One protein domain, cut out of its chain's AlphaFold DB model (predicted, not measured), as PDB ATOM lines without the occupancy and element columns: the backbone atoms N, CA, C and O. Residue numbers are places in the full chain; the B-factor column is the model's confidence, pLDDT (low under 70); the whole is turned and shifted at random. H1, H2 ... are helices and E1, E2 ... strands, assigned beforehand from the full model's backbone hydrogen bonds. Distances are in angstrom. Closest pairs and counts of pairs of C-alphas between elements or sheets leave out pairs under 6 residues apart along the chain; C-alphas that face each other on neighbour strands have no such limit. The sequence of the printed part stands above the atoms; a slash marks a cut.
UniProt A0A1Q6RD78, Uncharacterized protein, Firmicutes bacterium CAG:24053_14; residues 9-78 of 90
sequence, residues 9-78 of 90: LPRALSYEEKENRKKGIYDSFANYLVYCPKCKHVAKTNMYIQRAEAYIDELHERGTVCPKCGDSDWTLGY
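This is residues 9 to 78 of the 90 residues of an uncharacterized protein of Firmicutes bacterium CAG:24053_14 (UniProt A0A1Q6RD78). A small, strongly twisted antiparallel sheet, E1 - E4 - E2 - E3, has the long helix H2 packed along one face, while the short helix H1 sits off the sheet at one end of the longest axis and the loop around Lys 68 lies at the other. The 70 printed residues hold two named helices and four named strands in the order E1, H1, E2, E3, H2, E4, a mixed class. The whole is compact, with a radius of gyration of the C-alphas of 11.8 A, and only just elongated, spanning 32 by 21 by 19 A.

Start at the hairpin of E2, residues 32 to 35, and E3, residues 42 to 47, where N 34 and O 44 are 2.8 A apart, within hydrogen-bond range. On the other side of E2 look for E4, residues 75 to 78, with N 33 and O 77 at 2.9 A. E4 is staggered, pairing at 77 to 78 with edge strand E1, residues 10 to 12; N 11 and O 78 are 2.8 A apart. H2, residues 49 to 61, is on the sheet, making two layers, helix on one face; its height over the sheet is 9.2 A. It lies over E2 and runs along the strands, at 9 degrees to E2 on the local plane. H2 and E2 touch, closest at the C-alphas of Tyr 32 and Ile 49, 6.1 A. H1, residues 15 to 22, is not on the sheet and is apart from H2. E1, H1, E2 and E3, H2, E4 are split strand-helix-strand units, in each of which a helix joins two strands of the sheet that are not neighbours, with E4 between E1 and E2 and with E2 between E3 and E4, and both crossovers are right-handed. In H1 and H2 every O i to N i+4 pair is within hydrogen-bond range.

Find C-alpha 10 at (195.779, 147.423, 100.551), where E1 begins. H1 measures 10.9 A, E2 9.9 A, E3 12.4 A and E4 10.4 A from first to last C-alpha. H2 runs 18.5 A from C-alpha 49 at (187.946, 158.372, 106.935), and E4 ends at C-alpha 78, (195.469, 151.501, 104.572).

The C-alphas of Lys 23 and Lys 68, the two farthest apart, are 33.7 A apart. The printed part has no cut, H2 to E4 is a long link of 13 residues, and no printed residue is under 70 in pLDDT.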
ATOM      1  N   LEU A   9     199.415 148.087  97.598       85.69
ATOM      2  CA  LEU A   9     198.782 146.906  98.176       85.69
ATOM      3  C   LEU A   9     197.923 147.337  99.370       85.69
ATOM      4  O   LEU A   9     198.458 147.966 100.276       85.69
ATOM      5  N   PRO A  10     196.614 147.042  99.419       88.94
ATOM      6  CA  PRO A  10     195.779 147.423 100.551       88.94
ATOM      7  C   PRO A  10     195.847 146.405 101.699       88.94
ATOM      8  O   PRO A  10     195.884 145.190 101.486       88.94
ATOM      9  N   ARG A  11     195.768 146.908 102.933       88.62
ATOM     10  CA  ARG A  11     195.604 146.147 104.176       88.62
ATOM     11  C   ARG A  11     194.266 146.507 104.821       88.62
ATOM     12  O   ARG A  11     193.901 147.677 104.909       88.62
ATOM     13  N   ALA A  12     193.553 145.499 105.317       88.12
ATOM     14  CA  ALA A  12     192.369 145.712 106.143       88.12
ATOM     15  C   ALA A  12     192.732 146.368 107.479       88.12
ATOM     16  O   ALA A  12     193.817 146.132 108.013       88.12
ATOM     17  N   LEU A  13     191.789 147.115 108.052       86.50
ATOM     18  CA  LEU A  13     191.927 147.570 109.429       86.50
ATOM     19  C   LEU A  13     192.127 146.374 110.376       86.50
ATOM     20  O   LEU A  13     191.452 145.344 110.244       86.50
ATOM     21  N   SER A  14     193.054 146.523 111.317       85.38
ATOM     22  CA  SER A  14     193.307 145.591 112.407       85.38
ATOM     23  C   SER A  14     192.093 145.522 113.333       85.38
ATOM     24  O   SER A  14     191.164 146.330 113.249       85.38
ATOM     25  N   TYR A  15     192.078 144.524 114.213       86.25
ATOM     26  CA  TYR A  15     191.016 144.390 115.206       86.25
ATOM     27  C   TYR A  15     190.905 145.647 116.083       86.25
ATOM     28  O   TYR A  15     189.831 146.232 116.192       86.25
ATOM     29  N   GLU A  16     192.037 146.115 116.606       85.56
ATOM     30  CA  GLU A  16     192.120 147.316 117.435       85.56
ATOM     31  C   GLU A  16     191.686 148.579 116.673       85.56
ATOM     32  O   GLU A  16     190.887 149.361 117.180       85.56
ATOM     33  N   GLU A  17     192.121 148.751 115.417       85.75
ATOM     34  CA  GLU A  17     191.711 149.879 114.563       85.75
ATOM     35  C   GLU A  17     190.186 149.891 114.342       85.75
ATOM     36  O   GLU A  17     189.557 150.951 114.330       85.75
ATOM     37  N   LYS A  18     189.560 148.713 114.210       85.69
ATOM     38  CA  LYS A  18     188.099 148.586 114.098       85.69
ATOM     39  C   LYS A  18     187.385 148.909 115.410       85.69
ATOM     40  O   LYS A  18     186.331 149.543 115.372       85.69
ATOM     41  N   GLU A  19     187.915 148.478 116.551       86.69
ATOM     42  CA  GLU A  19     187.340 148.803 117.862       86.69
ATOM     43  C   GLU A  19     187.454 150.292 118.186       86.69
ATOM     44  O   GLU A  19     186.476 150.901 118.619       86.69
ATOM     45  N   ASN A  20     188.612 150.891 117.915       85.88
ATOM     46  CA  ASN A  20     188.830 152.324 118.070       85.88
ATOM     47  C   ASN A  20     187.869 153.111 117.175       85.88
ATOM     48  O   ASN A  20     187.195 154.018 117.662       85.88
ATOM     49  N   ARG A  21     187.663 152.676 115.924       82.19
ATOM     50  CA  ARG A  21     186.675 153.288 115.023       82.19
ATOM     51  C   ARG A  21     185.249 153.241 115.581       82.19
ATOM     52  O   ARG A  21     184.545 154.241 115.490       82.19
ATOM     53  N   LYS A  22     184.829 152.137 116.216       84.06
ATOM     54  CA  LYS A  22     183.511 152.053 116.890       84.06
ATOM     55  C   LYS A  22     183.374 153.039 118.054       84.06
ATOM     56  O   LYS A  22     182.265 153.463 118.358       84.06
ATOM     57  N   LYS A  23     184.488 153.406 118.690       86.00
ATOM     58  CA  LYS A  23     184.558 154.406 119.767       86.00
ATOM     59  C   LYS A  23     184.737 155.840 119.238       86.00
ATOM     60  O   LYS A  23     184.884 156.754 120.039       86.00
ATOM     61  N   GLY A  24     184.758 156.042 117.916       80.69
ATOM     62  CA  GLY A  24     185.034 157.340 117.292       80.69
ATOM     63  C   GLY A  24     186.508 157.761 117.345       80.69
ATOM     64  O   GLY A  24     186.821 158.914 117.074       80.69
ATOM     65  N   ILE A  25     187.410 156.839 117.687       80.25
ATOM     66  CA  ILE A  25     188.854 157.060 117.749       80.25
ATOM     67  C   ILE A  25     189.457 156.590 116.425       80.25
ATOM     68  O   ILE A  25     189.492 155.397 116.120       80.25
ATOM     69  N   TYR A  26     189.926 157.531 115.621       78.75
ATOM     70  CA  TYR A  26     190.597 157.262 114.357       78.75
ATOM     71  C   TYR A  26     191.619 158.358 114.075       78.75
ATOM     72  O   TYR A  26     191.495 159.483 114.557       78.75
ATOM     73  N   ASP A  27     192.635 158.022 113.289       75.06
ATOM     74  CA  ASP A  27     193.644 158.985 112.871       75.06
ATOM     75  C   ASP A  27     193.083 159.831 111.720       75.06
ATOM     76  O   ASP A  27     192.991 159.384 110.576       75.06
ATOM     77  N   SER A  28     192.658 161.055 112.029       72.69
ATOM     78  CA  SER A  28     192.106 161.990 111.042       72.69
ATOM     79  C   SER A  28     193.132 162.448 110.002       72.69
ATOM     80  O   SER A  28     192.734 162.880 108.921       72.69
ATOM     81  N   PHE A  29     194.431 162.328 110.298       73.56
ATOM     82  CA  PHE A  29     195.521 162.649 109.377       73.56
ATOM     83  C   PHE A  29     195.925 161.460 108.505       73.56
ATOM     84  O   PHE A  29     196.735 161.622 107.588       73.56
ATOM     85  N   ALA A  30     195.370 160.274 108.764       80.81
ATOM     86  CA  ALA A  30     195.713 159.091 108.006       80.81
ATOM     87  C   ALA A  30     195.115 159.095 106.597       80.81
ATOM     88  O   ALA A  30     193.990 159.533 106.351       80.81
ATOM     89  N   ASN A  31     195.874 158.523 105.663       84.19
ATOM     90  CA  ASN A  31     195.440 158.336 104.284       84.19
ATOM     91  C   ASN A  31     194.770 156.976 104.103       84.19
ATOM     92  O   ASN A  31     195.419 155.947 103.897       84.19
ATOM     93  N   TYR A  32     193.444 156.988 104.152       87.62
ATOM     94  CA  TYR A  32     192.607 155.836 103.871       87.62
ATOM     95  C   TYR A  32     192.504 155.582 102.368       87.62
ATOM     96  O   TYR A  32     192.571 156.484 101.522       87.62
ATOM     97  N   LEU A  33     192.302 154.313 102.040       91.44
ATOM     98  CA  LEU A  33     191.955 153.843 100.710       91.44
ATOM     99  C   LEU A  33     190.683 152.999 100.762       91.44
ATOM    100  O   LEU A  33     190.327 152.466 101.812       91.44
ATOM    101  N   VAL A  34     190.013 152.880  99.622       93.19
ATOM    102  CA  VAL A  34     188.869 151.987  99.412       93.19
ATOM    103  C   VAL A  34     189.267 150.940  98.387       93.19
ATOM    104  O   VAL A  34     189.830 151.262  97.337       93.19
ATOM    105  N   TYR A  35     189.008 149.679  98.708       93.44
ATOM    106  CA  TYR A  35     189.451 148.541  97.918       93.44
ATOM    107  C   TYR A  35     188.486 147.356  98.020       93.44
ATOM    108  O   TYR A  35     187.686 147.251  98.949       93.44
ATOM    109  N   CYS A  36     188.584 146.444  97.057       93.81
ATOM    110  CA  CYS A  36     187.838 145.194  97.043       93.81
ATOM    111  C   CYS A  36     188.475 144.187  98.023       93.81
ATOM    112  O   CYS A  36     189.649 143.826  97.849       93.81
ATOM    113  N   PRO A  37     187.736 143.669  99.021       93.44
ATOM    114  CA  PRO A  37     188.282 142.752 100.016       93.44
ATOM    115  C   PRO A  37     188.726 141.413  99.409       93.44
ATOM    116  O   PRO A  37     189.705 140.842  99.900       93.44
ATOM    117  N   LYS A  38     188.069 140.961  98.330       92.56
ATOM    118  CA  LYS A  38     188.310 139.680  97.651       92.56
ATOM    119  C   LYS A  38     189.589 139.663  96.816       92.56
ATOM    120  O   LYS A  38     190.426 138.787  96.999       92.56
ATOM    121  N   CYS A  39     189.765 140.629  95.912       91.31
ATOM    122  CA  CYS A  39     190.887 140.630  94.955       91.31
ATOM    123  C   CYS A  39     191.933 141.730  95.192       91.31
ATOM    124  O   CYS A  39     192.880 141.854  94.409       91.31
ATOM    125  N   LYS A  40     191.747 142.539  96.244       90.69
ATOM    126  CA  LYS A  40     192.625 143.651  96.643       90.69
ATOM    127  C   LYS A  40     192.759 144.773  95.607       90.69
ATOM    128  O   LYS A  40     193.680 145.576  95.689       90.69
ATOM    129  N   HIS A  41     191.833 144.864  94.651       90.44
ATOM    130  CA  HIS A  41     191.779 145.988  93.720       90.44
ATOM    131  C   HIS A  41     191.438 147.282  94.465       90.44
ATOM    132  O   HIS A  41     190.407 147.353  95.130       90.44
ATOM    133  N   VAL A  42     192.289 148.296  94.343       90.75
ATOM    134  CA  VAL A  42     192.091 149.608  94.963       90.75
ATOM    135  C   VAL A  42     191.253 150.482  94.036       90.75
ATOM    136  O   VAL A  42     191.649 150.719  92.901       90.75
ATOM    137  N   ALA A  43     190.116 150.977  94.527       91.00
ATOM    138  CA  ALA A  43     189.266 151.911  93.789       91.00
ATOM    139  C   ALA A  43     189.761 153.355  93.926       91.00
ATOM    140  O   ALA A  43     189.791 154.107  92.954       91.00
ATOM    141  N   LYS A  44     190.151 153.754  95.144       89.62
ATOM    142  CA  LYS A  44     190.576 155.125  95.443       89.62
ATOM    143  C   LYS A  44     191.475 155.176  96.674       89.62
ATOM    144  O   LYS A  44     191.337 154.354  97.576       89.62
ATOM    145  N   THR A  45     192.375 156.150  96.720       88.19
ATOM    146  CA  THR A  45     193.373 156.346  97.786       88.19
ATOM    147  C   THR A  45     193.365 157.784  98.298       88.19
ATOM    148  O   THR A  45     192.684 158.631  97.720       88.19
ATOM    149  N   ASN A  46     194.179 158.065  99.324       84.81
ATOM    150  CA  ASN A  46     194.450 159.416  99.828       84.81
ATOM    151  C   ASN A  46     193.175 160.148 100.280       84.81
ATOM    152  O   ASN A  46     192.898 161.274  99.863       84.81
ATOM    153  N   MET A  47     192.350 159.456 101.067       88.06
ATOM    154  CA  MET A  47     191.105 159.980 101.622       88.06
ATOM    155  C   MET A  47     191.190 160.037 103.144       88.06
ATOM    156  O   MET A  47     191.779 159.157 103.758       88.06
ATOM    157  N   TYR A  48     190.533 161.019 103.756       87.19
ATOM    158  CA  TYR A  48     190.197 160.953 105.177       87.19
ATOM    159  C   TYR A  48     189.033 159.971 105.393       87.19
ATOM    160  O   TYR A  48     188.281 159.672 104.457       87.19
ATOM    161  N   ILE A  49     188.870 159.475 106.622       87.00
ATOM    162  CA  ILE A  49     187.946 158.372 106.935       87.00
ATOM    163  C   ILE A  49     186.509 158.622 106.460       87.00
ATOM    164  O   ILE A  49     185.958 157.792 105.744       87.00
ATOM    165  N   GLN A  50     185.941 159.796 106.752       88.94
ATOM    166  CA  GLN A  50     184.556 160.119 106.391       88.94
ATOM    167  C   GLN A  50     184.362 160.162 104.869       88.94
ATOM    168  O   GLN A  50     183.319 159.761 104.359       88.94
ATOM    169  N   ARG A  51     185.372 160.611 104.105       92.19
ATOM    170  CA  ARG A  51     185.291 160.586 102.638       92.19
ATOM    171  C   ARG A  51     185.354 159.171 102.093       92.19
ATOM    172  O   ARG A  51     184.682 158.904 101.099       92.19
ATOM    173  N   ALA A  52     186.170 158.308 102.701       91.56
ATOM    174  CA  ALA A  52     186.278 156.906 102.322       91.56
ATOM    175  C   ALA A  52     184.968 156.153 102.596       91.56
ATOM    176  O   ALA A  52     184.530 155.391 101.741       91.56
ATOM    177  N   GLU A  53     184.323 156.413 103.735       91.62
ATOM    178  CA  GLU A  53     182.996 155.881 104.075       91.62
ATOM    179  C   GLU A  53     181.941 156.338 103.066       91.62
ATOM    180  O   GLU A  53     181.365 155.501 102.377       91.62
ATOM    181  N   ALA A  54     181.807 157.651 102.856       94.00
ATOM    182  CA  ALA A  54     180.870 158.190 101.871       94.00
ATOM    183  C   ALA A  54     181.140 157.665 100.450       94.00
ATOM    184  O   ALA A  54     180.226 157.504  99.650       94.00
ATOM    185  N   TYR A  55     182.403 157.388 100.107       94.62
ATOM    186  CA  TYR A  55     182.743 156.818  98.805       94.62
ATOM    187  C   TYR A  55     182.297 155.358  98.668       94.62
ATOM    188  O   TYR A  55     181.903 154.958  97.578       94.62
ATOM    189  N   ILE A  56     182.354 154.565  99.742       94.75
ATOM    190  CA  ILE A  56     181.807 153.201  99.748       94.75
ATOM    191  C   ILE A  56     180.294 153.252  99.531       94.75
ATOM    192  O   ILE A  56     179.788 152.516  98.686       94.75
ATOM    193  N   ASP A  57     179.601 154.161 100.218       95.44
ATOM    194  CA  ASP A  57     178.157 154.342 100.051       95.44
ATOM    195  C   ASP A  57     177.815 154.753  98.610       95.44
ATOM    196  O   ASP A  57     176.996 154.099  97.970       95.44
ATOM    197  N   GLU A  58     178.536 155.724  98.031       95.31
ATOM    198  CA  GLU A  58     178.387 156.105  96.615       95.31
ATOM    199  C   GLU A  58     178.593 154.916  95.655       95.31
ATOM    200  O   GLU A  58     177.918 154.820  94.626       95.31
ATOM    201  N   LEU A  59     179.553 154.027  95.935       94.50
ATOM    202  CA  LEU A  59     179.813 152.849  95.102       94.50
ATOM    203  C   LEU A  59     178.661 151.845  95.187       94.50
ATOM    204  O   LEU A  59     178.255 151.315  94.150       94.50
ATOM    205  N   HIS A  60     178.118 151.619  96.385       94.06
ATOM    206  CA  HIS A  60     176.958 150.753  96.586       94.06
ATOM    207  C   HIS A  60     175.692 151.337  95.947       94.06
ATOM    208  O   HIS A  60     175.004 150.623  95.220       94.06
ATOM    209  N   GLU A  61     175.422 152.631  96.125       95.19
ATOM    210  CA  GLU A  61     174.280 153.326  95.511       95.19
ATOM    211  C   GLU A  61     174.319 153.269  93.980       95.19
ATOM    212  O   GLU A  61     173.290 153.113  93.324       95.19
ATOM    213  N   ARG A  62     175.518 153.352  93.392       94.56
ATOM    214  CA  ARG A  62     175.719 153.230  91.940       94.56
ATOM    215  C   ARG A  62     175.718 151.786  91.439       94.56
ATOM    216  O   ARG A  62     175.846 151.583  90.234       94.56
ATOM    217  N   GLY A  63     175.661 150.789  92.325       94.00
ATOM    218  CA  GLY A  63     175.836 149.381  91.957       94.00
ATOM    219  C   GLY A  63     177.202 149.095  91.322       94.00
ATOM    220  O   GLY A  63     177.322 148.238  90.447       94.00
ATOM    221  N   THR A  64     178.238 149.848  91.708       94.44
ATOM    222  CA  THR A  64     179.577 149.698  91.130       94.44
ATOM    223  C   THR A  64     180.212 148.413  91.639       94.44
ATOM    224  O   THR A  64     180.485 148.275  92.828       94.44
ATOM    225  N   VAL A  65     180.502 147.488  90.728       94.81
ATOM    226  CA  VAL A  65     181.212 146.245  91.040       94.81
ATOM    227  C   VAL A  65     182.711 146.385  90.799       94.81
ATOM    228  O   VAL A  65     183.174 147.204  90.003       94.81
ATOM    229  N   CYS A  66     183.492 145.558  91.482       92.81
ATOM    230  CA  CYS A  66     184.924 145.478  91.291       92.81
ATOM    231  C   CYS A  66     185.238 145.071  89.842       92.81
ATOM    232  O   CYS A  66     184.877 143.963  89.432       92.81
ATOM    233  N   PRO A  67     186.005 145.875  89.083       92.19
ATOM    234  CA  PRO A  67     186.291 145.587  87.678       92.19
ATOM    235  C   PRO A  67     187.174 144.346  87.481       92.19
ATOM    236  O   PRO A  67     187.292 143.845  86.369       92.19
ATOM    237  N   LYS A  68     187.819 143.848  88.546       90.44
ATOM    238  CA  LYS A  68     188.746 142.711  88.481       90.44
ATOM    239  C   LYS A  68     188.082 141.367  88.786       90.44
ATOM    240  O   LYS A  68     188.479 140.361  88.212       90.44
ATOM    241  N   CYS A  69     187.127 141.321  89.717       93.06
ATOM    242  CA  CYS A  69     186.513 140.061  90.161       93.06
ATOM    243  C   CYS A  69     184.982 140.072  90.213       93.06
ATOM    244  O   CYS A  69     184.405 139.078  90.651       93.06
ATOM    245  N   GLY A  70     184.339 141.174  89.811       93.06
ATOM    246  CA  GLY A  70     182.880 141.317  89.761       93.06
ATOM    247  C   GLY A  70     182.187 141.404  91.122       93.06
ATOM    248  O   GLY A  70     180.967 141.351  91.179       93.06
ATOM    249  N   ASP A  71     182.947 141.510  92.210       93.75
ATOM    250  CA  ASP A  71     182.401 141.583  93.566       93.75
ATOM    251  C   ASP A  71     181.824 142.974  93.852       93.75
ATOM    252  O   ASP A  71     182.418 143.968  93.434       93.75
ATOM    253  N   SER A  72     180.694 143.061  94.548       91.88
ATOM    254  CA  SER A  72     180.055 144.338  94.902       91.88
ATOM    255  C   SER A  72     180.575 144.927  96.209       91.88
ATOM    256  O   SER A  72     180.341 146.104  96.472       91.88
ATOM    257  N   ASP A  73     181.271 144.126  97.016       93.44
ATOM    258  CA  ASP A  73     181.738 144.558  98.325       93.44
ATOM    259  C   ASP A  73     182.940 145.501  98.217       93.44
ATOM    260  O   ASP A  73     183.986 145.180  97.633       93.44
ATOM    261  N   TRP A  74     182.819 146.651  98.876       94.00
ATOM    262  CA  TRP A  74     183.897 147.616  99.048       94.00
ATOM    263  C   TRP A  74     184.212 147.812 100.523       94.00
ATOM    264  O   TRP A  74     183.336 147.854 101.384       94.00
ATOM    265  N   THR A  75     185.497 147.942 100.835       94.12
ATOM    266  CA  THR A  75     185.935 148.177 102.207       94.12
ATOM    267  C   THR A  75     187.054 149.200 102.257       94.12
ATOM    268  O   THR A  75     187.759 149.424 101.271       94.12
ATOM    269  N   LEU A  76     187.222 149.825 103.420       92.00
ATOM    270  CA  LEU A  76     188.290 150.783 103.656       92.00
ATOM    271  C   LEU A  76     189.465 150.152 104.398       92.00
ATOM    272  O   LEU A  76     189.333 149.162 105.124       92.00
ATOM    273  N   GLY A  77     190.636 150.740 104.211       90.75
ATOM    274  CA  GLY A  77     191.865 150.298 104.849       90.75
ATOM    275  C   GLY A  77     193.013 151.260 104.596       90.75
ATOM    276  O   GLY A  77     192.797 152.411 104.212       90.75
ATOM    277  N   TYR A  78     194.228 150.758 104.779       88.19
ATOM    278  CA  TYR A  78     195.469 151.501 104.572       88.19
ATOM    279  C   TYR A  78     196.331 150.827 103.503       88.19
ATOM    280  O   TYR A  78     196.140 149.638 103.226       88.19
TER     281      TYR A  78